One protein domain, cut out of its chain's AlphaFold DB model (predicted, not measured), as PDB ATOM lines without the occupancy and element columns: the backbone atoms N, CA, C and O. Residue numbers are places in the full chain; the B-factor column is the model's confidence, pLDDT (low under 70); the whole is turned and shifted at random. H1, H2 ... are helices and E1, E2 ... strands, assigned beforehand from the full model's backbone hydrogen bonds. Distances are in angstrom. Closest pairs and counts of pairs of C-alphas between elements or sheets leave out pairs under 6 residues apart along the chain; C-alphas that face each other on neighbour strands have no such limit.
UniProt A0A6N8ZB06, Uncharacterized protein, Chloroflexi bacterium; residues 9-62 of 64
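Overview. This is residues 9 to 62 of the 64 residues of an uncharacterized protein of Chloroflexi bacterium (UniProt A0A6N8ZB06). Two helices, long H1 and shorter H2, run opposite ways, and a small hairpin of strands E1 and E2 covers the gap between them, E2 beside H1 and E1 beside H2. The printed part has 54 residues, ordered H1, H2, E1, E2, mostly helix. It is compact, radius of gyration of the C-alphas 10.7 A, but elongated, spanning 34 by 20 by 14 A.

Arrangement. H1, residues 9 to 29, has a kink of 35 degrees near residue 17. H2, residues 36 to 49, is close to H1 but not clearly touching; their closest C-alphas, Val 27 and Val 38, are 6.7 A apart. Their tilt is shallow, 15 degrees, opposite ways. O i to N i+4 pairs within hydrogen-bond range number 15 of 17 in H1 and 7 of 10 in H2. E1, residues 51 to 53, and E2, residues 59 to 61, form an antiparallel hairpin, N 52 and O 60 within hydrogen-bond range at 2.9 A. The closest C-alphas of H2 and E1, Gly 46 and Thr 52, are 5.6 A apart; those of H1 and E2, Leu 19 and Ala 59, 5.2 A.

Along the chain. H1 runs 28.8 A from C-alpha 9 at (5.739, 11.254, -29.735), H2 18.5 A, E1 6.7 A, and E2 7.1 A to C-alpha 61 at (17.420, 5.774, -41.559).

Size, cuts and confidence. The C-alphas farthest apart, Asp 9 and Glu 36, are 33.7 A apart. The printed part has no cut, no link is long, and no printed residue is under 70 in pLDDT.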
ATOM      1  N   ASP A   9       5.832  12.706 -29.920       96.38
ATOM      2  CA  ASP A   9       5.739  11.254 -29.735       96.38
ATOM      3  C   ASP A   9       4.941  10.583 -30.862       96.38
ATOM      4  O   ASP A   9       5.336   9.534 -31.377       96.38
ATOM      5  N   VAL A  10       3.865  11.227 -31.321       96.81
ATOM      6  CA  VAL A  10       3.086  10.771 -32.479       96.81
ATOM      7  C   VAL A  10       3.931  10.835 -33.749       96.81
ATOM      8  O   VAL A  10       3.971   9.864 -34.508       96.81
ATOM      9  N   LYS A  11       4.656  11.938 -33.973       95.25
ATOM     10  CA  LYS A  11       5.564  12.082 -35.124       95.25
ATOM     11  C   LYS A  11       6.653  11.003 -35.120       95.25
ATOM     12  O   LYS A  11       6.913  10.396 -36.161       95.25
ATOM     13  N   ALA A  12       7.243  10.716 -33.960       95.44
ATOM     14  CA  ALA A  12       8.232   9.653 -33.806       95.44
ATOM     15  C   ALA A  12       7.639   8.273 -34.138       95.44
ATOM     16  O   ALA A  12       8.221   7.518 -34.918       95.44
ATOM     17  N   GLN A  13       6.439   7.965 -33.637       96.81
ATOM     18  CA  GLN A  13       5.778   6.691 -33.920       96.81
ATOM     19  C   GLN A  13       5.400   6.538 -35.400       96.81
ATOM     20  O   GLN A  13       5.506   5.444 -35.963       96.81
ATOM     21  N   MET A  14       4.991   7.626 -36.058       95.94
ATOM     22  CA  MET A  14       4.760   7.634 -37.504       95.94
ATOM     23  C   MET A  14       6.040   7.303 -38.271       95.94
ATOM     24  O   MET A  14       5.985   6.542 -39.237       95.94
ATOM     25  N   ARG A  15       7.193   7.824 -37.829       95.50
ATOM     26  CA  ARG A  15       8.489   7.525 -38.450       95.50
ATOM     27  C   ARG A  15       8.861   6.050 -38.316       95.50
ATOM     28  O   ARG A  15       9.173   5.425 -39.327       95.50
ATOM     29  N   VAL A  16       8.745   5.481 -37.115       96.62
ATOM     30  CA  VAL A  16       8.966   4.040 -36.873       96.62
ATOM     31  C   VAL A  16       8.050   3.199 -37.765       96.62
ATOM     32  O   VAL A  16       8.508   2.335 -38.508       96.62
ATOM     33  N   THR A  17       6.757   3.530 -37.790       97.81
ATOM     34  CA  THR A  17       5.756   2.811 -38.595       97.81
ATOM     35  C   THR A  17       6.051   2.900 -40.098       97.81
ATOM     36  O   THR A  17       5.833   1.938 -40.844       97.81
ATOM     37  N   ALA A  18       6.563   4.042 -40.565       97.00
ATOM     38  CA  ALA A  18       6.958   4.213 -41.955       97.00
ATOM     39  C   ALA A  18       8.082   3.243 -42.346       97.00
ATOM     40  O   ALA A  18       7.959   2.560 -43.365       97.00
ATOM     41  N   LEU A  19       9.128   3.157 -41.521       97.88
ATOM     42  CA  LEU A  19      10.303   2.319 -41.768       97.88
ATOM     43  C   LEU A  19       9.997   0.824 -41.645       97.88
ATOM     44  O   LEU A  19      10.398   0.043 -42.503       97.88
ATOM     45  N   GLU A  20       9.260   0.426 -40.611       97.94
ATOM     46  CA  GLU A  20       9.039  -0.991 -40.304       97.94
ATOM     47  C   GLU A  20       7.925  -1.623 -41.140       97.94
ATOM     48  O   GLU A  20       7.939  -2.826 -41.385       97.94
ATOM     49  N   THR A  21       6.931  -0.835 -41.565       98.00
ATOM     50  CA  THR A  21       5.712  -1.381 -42.178       98.00
ATOM     51  C   THR A  21       5.403  -0.766 -43.535       98.00
ATOM     52  O   THR A  21       5.217  -1.488 -44.515       98.00
ATOM     53  N   ILE A  22       5.289   0.561 -43.625       98.12
ATOM     54  CA  ILE A  22       4.721   1.197 -44.824       98.12
ATOM     55  C   ILE A  22       5.660   1.056 -46.021       98.12
ATOM     56  O   ILE A  22       5.217   0.623 -47.088       98.12
ATOM     57  N   ILE A  23       6.936   1.408 -45.846       97.88
ATOM     58  CA  ILE A  23       7.923   1.380 -46.927       97.88
ATOM     59  C   ILE A  23       8.197  -0.063 -47.378       97.88
ATOM     60  O   ILE A  23       8.045  -0.305 -48.575       97.88
ATOM     61  N   PRO A  24       8.461  -1.050 -46.497       98.38
ATOM     62  CA  PRO A  24       8.646  -2.441 -46.926       98.38
ATOM     63  C   PRO A  24       7.438  -3.008 -47.685       98.38
ATOM     64  O   PRO A  24       7.577  -3.637 -48.736       98.38
ATOM     65  N   ASN A  25       6.217  -2.715 -47.223       98.56
ATOM     66  CA  ASN A  25       5.009  -3.137 -47.934       98.56
ATOM     67  C   ASN A  25       4.867  -2.451 -49.299       98.56
ATOM     68  O   ASN A  25       4.381  -3.059 -50.256       98.56
ATOM     69  N   TRP A  26       5.256  -1.179 -49.405       98.38
ATOM     70  CA  TRP A  26       5.294  -0.479 -50.685       98.38
ATOM     71  C   TRP A  26       6.333  -1.084 -51.635       98.38
ATOM     72  O   TRP A  26       5.987  -1.318 -52.789       98.38
ATOM     73  N   VAL A  27       7.534  -1.425 -51.154       98.50
ATOM     74  CA  VAL A  27       8.577  -2.112 -51.938       98.50
ATOM     75  C   VAL A  27       8.038  -3.407 -52.547       98.50
ATOM     76  O   VAL A  27       8.197  -3.638 -53.746       98.50
ATOM     77  N   GLY A  28       7.328  -4.218 -51.757       98.06
ATOM     78  CA  GLY A  28       6.674  -5.432 -52.255       98.06
ATOM     79  C   GLY A  28       5.680  -5.150 -53.389       98.06
ATOM     80  O   GLY A  28       5.688  -5.839 -54.407       98.06
ATOM     81  N   ARG A  29       4.868  -4.091 -53.264       97.94
ATOM     82  CA  ARG A  29       3.918  -3.667 -54.312       97.94
ATOM     83  C   ARG A  29       4.592  -3.055 -55.541       97.94
ATOM     84  O   ARG A  29       4.034  -3.146 -56.629       97.94
ATOM     85  N   ALA A  30       5.761  -2.440 -55.379       97.31
ATOM     86  CA  ALA A  30       6.522  -1.818 -56.460       97.31
ATOM     87  C   ALA A  30       7.249  -2.837 -57.361       97.31
ATOM     88  O   ALA A  30       7.801  -2.454 -58.388       97.31
ATOM     89  N   GLY A  31       7.233  -4.127 -57.007       97.25
ATOM     90  CA  GLY A  31       7.933  -5.186 -57.742       97.25
ATOM     91  C   GLY A  31       9.260  -5.604 -57.107       97.25
ATOM     92  O   GLY A  31      10.076  -6.241 -57.765       97.25
ATOM     93  N   GLY A  32       9.472  -5.262 -55.834       97.94
ATOM     94  CA  GLY A  32      10.647  -5.651 -55.062       97.94
ATOM     95  C   GLY A  32      11.745  -4.582 -55.013       97.94
ATOM     96  O   GLY A  32      11.637  -3.529 -55.652       97.94
ATOM     97  N   PRO A  33      12.818  -4.842 -54.243       97.44
ATOM     98  CA  PRO A  33      13.868  -3.863 -53.945       97.44
ATOM     99  C   PRO A  33      14.688  -3.433 -55.170       97.44
ATOM    100  O   PRO A  33      15.291  -2.368 -55.161       97.44
ATOM    101  N   SER A  34      14.699  -4.230 -56.241       96.88
ATOM    102  CA  SER A  34      15.382  -3.906 -57.498       96.88
ATOM    103  C   SER A  34      14.488  -3.212 -58.531       96.88
ATOM    104  O   SER A  34      14.958  -2.917 -59.629       96.88
ATOM    105  N   SER A  35      13.216  -2.953 -58.212       98.38
ATOM    106  CA  SER A  35      12.296  -2.272 -59.128       98.38
ATOM    107  C   SER A  35      12.751  -0.845 -59.445       98.38
ATOM    108  O   SER A  35      13.358  -0.168 -58.614       98.38
ATOM    109  N   GLU A  36      12.410  -0.359 -60.641       98.00
ATOM    110  CA  GLU A  36      12.721   1.012 -61.072       98.00
ATOM    111  C   GLU A  36      12.186   2.059 -60.080       98.00
ATOM    112  O   GLU A  36      12.882   3.016 -59.749       98.00
ATOM    113  N   GLY A  37      10.987   1.846 -59.527       97.56
ATOM    114  CA  GLY A  37      10.401   2.750 -58.535       97.56
ATOM    115  C   GLY A  37      11.220   2.849 -57.245       97.56
ATOM    116  O   GLY A  37      11.381   3.942 -56.705       97.56
ATOM    117  N   VAL A  38      11.777   1.732 -56.770       98.31
ATOM    118  CA  VAL A  38      12.646   1.714 -55.582       98.31
ATOM    119  C   VAL A  38      14.000   2.362 -55.875       98.31
ATOM    120  O   VAL A  38      14.501   3.110 -55.039       98.31
ATOM    121  N   GLN A  39      14.558   2.154 -57.071       98.06
ATOM    122  CA  GLN A  39      15.793   2.825 -57.494       98.06
ATOM    123  C   GLN A  39      15.607   4.347 -57.545       98.06
ATOM    124  O   GLN A  39      16.369   5.083 -56.926       98.06
ATOM    125  N   ILE A  40      14.532   4.826 -58.185       98.06
ATOM    126  CA  ILE A  40      14.198   6.258 -58.228       98.06
ATOM    127  C   ILE A  40      13.985   6.816 -56.817       98.06
ATOM    128  O   ILE A  40      14.440   7.925 -56.525       98.06
ATOM    129  N   PHE A  41      13.306   6.074 -55.934       97.62
ATOM    130  CA  PHE A  41      13.139   6.489 -54.544       97.62
ATOM    131  C   PHE A  41      14.497   6.686 -53.867       97.62
ATOM    132  O   PHE A  41      14.749   7.779 -53.368       97.62
ATOM    133  N   ASN A  42      15.379   5.684 -53.889       97.38
ATOM    134  CA  ASN A  42      16.696   5.776 -53.255       97.38
ATOM    135  C   ASN A  42      17.571   6.885 -53.865       97.38
ATOM    136  O   ASN A  42      18.314   7.534 -53.137       97.38
ATOM    137  N   ASP A  43      17.448   7.151 -55.165       97.81
ATOM    138  CA  ASP A  43      18.244   8.175 -55.846       97.81
ATOM    139  C   ASP A  43      17.746   9.606 -55.601       97.81
ATOM    140  O   ASP A  43      18.536  10.553 -55.617       97.81
ATOM    141  N   LYS A  44      16.427   9.800 -55.466       97.50
ATOM    142  CA  LYS A  44      15.802  11.137 -55.498       97.50
ATOM    143  C   LYS A  44      15.088  11.518 -54.214       97.50
ATOM    144  O   LYS A  44      15.134  12.679 -53.827       97.50
ATOM    145  N   VAL A  45      14.401  10.572 -53.584       96.25
ATOM    146  CA  VAL A  45      13.530  10.830 -52.428       96.25
ATOM    147  C   VAL A  45      14.248  10.498 -51.129       96.25
ATOM    148  O   VAL A  45      14.254  11.324 -50.221       96.25
ATOM    149  N   GLY A  46      14.892   9.335 -51.062       95.94
ATOM    150  CA  GLY A  46      15.633   8.840 -49.906       95.94
ATOM    151  C   GLY A  46      16.570   9.876 -49.278       95.94
ATOM    152  O   GLY A  46      16.436  10.127 -48.081       95.94
ATOM    153  N   PRO A  47      17.409  10.589 -50.057       96.12
ATOM    154  CA  PRO A  47      18.301  11.623 -49.528       96.12
ATOM    155  C   PRO A  47      17.575  12.829 -48.918       96.12
ATOM    156  O   PRO A  47      18.118  13.497 -48.047       96.12
ATOM    157  N   ILE A  48      16.350  13.124 -49.364       96.25
ATOM    158  CA  ILE A  48      15.540  14.240 -48.851       96.25
ATOM    159  C   ILE A  48      14.892  13.855 -47.521       96.25
ATOM    160  O   ILE A  48      14.798  14.674 -46.610       96.25
ATOM    161  N   VAL A  49      14.420  12.609 -47.417       94.31
ATOM    162  CA  VAL A  49      13.674  12.121 -46.249       94.31
ATOM    163  C   VAL A  49      14.535  11.336 -45.259       94.31
ATOM    164  O   VAL A  49      13.992  10.830 -44.276       94.31
ATOM    165  N   GLY A  50      15.839  11.207 -45.520       96.19
ATOM    166  CA  GLY A  50      16.793  10.452 -44.704       96.19
ATOM    167  C   GLY A  50      16.471   8.961 -44.629       96.19
ATOM    168  O   GLY A  50      16.532   8.389 -43.550       96.19
ATOM    169  N   VAL A  51      16.038   8.337 -45.726       96.75
ATOM    170  CA  VAL A  51      15.713   6.900 -45.753       96.75
ATOM    171  C   VAL A  51      16.417   6.204 -46.904       96.75
ATOM    172  O   VAL A  51      16.354   6.659 -48.043       96.75
ATOM    173  N   THR A  52      16.983   5.035 -46.619       97.50
ATOM    174  CA  THR A  52      17.484   4.103 -47.627       97.50
ATOM    175  C   THR A  52      16.636   2.838 -47.609       97.50
ATOM    176  O   THR A  52      16.395   2.260 -46.548       97.50
ATOM    177  N   ILE A  53      16.194   2.390 -48.785       98.19
ATOM    178  CA  ILE A  53      15.632   1.049 -48.971       98.19
ATOM    179  C   ILE A  53      16.778   0.086 -49.251       98.19
ATOM    180  O   ILE A  53      17.562   0.288 -50.181       98.19
ATOM    181  N   ASN A  54      16.863  -0.957 -48.438       97.81
ATOM    182  CA  ASN A  54      17.935  -1.935 -48.455       97.81
ATOM    183  C   ASN A  54      17.701  -3.015 -49.527       97.81
ATOM    184  O   ASN A  54      16.568  -3.221 -49.975       97.81
ATOM    185  N   PRO A  55      18.749  -3.765 -49.923       97.31
ATOM    186  CA  PRO A  55      18.623  -4.837 -50.914       97.31
ATOM    187  C   PRO A  55      17.658  -5.967 -50.522       97.31
ATOM    188  O   PRO A  55      17.185  -6.686 -51.396       97.31
ATOM    189  N   ASP A  56      17.366  -6.131 -49.231       97.38
ATOM    190  CA  ASP A  56      16.406  -7.112 -48.711       97.38
ATOM    191  C   ASP A  56      14.952  -6.592 -48.676       97.38
ATOM    192  O   ASP A  56      14.041  -7.323 -48.294       97.38
ATOM    193  N   GLY A  57      14.721  -5.345 -49.102       97.12
ATOM    194  CA  GLY A  57      13.410  -4.698 -49.120       97.12
ATOM    195  C   GLY A  57      12.993  -4.045 -47.802       97.12
ATOM    196  O   GLY A  57      11.902  -3.477 -47.738       97.12
ATOM    197  N   THR A  58      13.843  -4.078 -46.773       98.12
ATOM    198  CA  THR A  58      13.654  -3.277 -45.556       98.12
ATOM    199  C   THR A  58      14.003  -1.806 -45.801       98.12
ATOM    200  O   THR A  58      14.616  -1.459 -46.811       98.12
ATOM    201  N   ALA A  59      13.613  -0.927 -44.879       97.69
ATOM    202  CA  ALA A  59      13.998   0.479 -44.901       97.69
ATOM    203  C   ALA A  59      14.699   0.862 -43.599       97.69
ATOM    204  O   ALA A  59      14.320   0.408 -42.520       97.69
ATOM    205  N   SER A  60      15.699   1.728 -43.701       96.38
ATOM    206  CA  SER A  60      16.441   2.247 -42.554       96.38
ATOM    207  C   SER A  60      16.706   3.735 -42.709       96.38
ATOM    208  O   SER A  60      16.789   4.244 -43.828       96.38
ATOM    209  N   GLU A  61      16.876   4.417 -41.579       95.44
ATOM    210  CA  GLU A  61      17.420   5.774 -41.559       95.44
ATOM    211  C   GLU A  61      18.746   5.796 -42.324       95.44
ATOM    212  O   GLU A  61      19.645   4.985 -42.069       95.44
ATOM    213  N   THR A  62      18.873   6.719 -43.269       85.62
ATOM    214  CA  THR A  62      20.182   7.070 -43.808       85.62
ATOM    215  C   THR A  62      20.862   7.862 -42.695       85.62
ATOM    216  O   THR A  62      20.394   8.944 -42.346       85.62
TER     217      THR A  62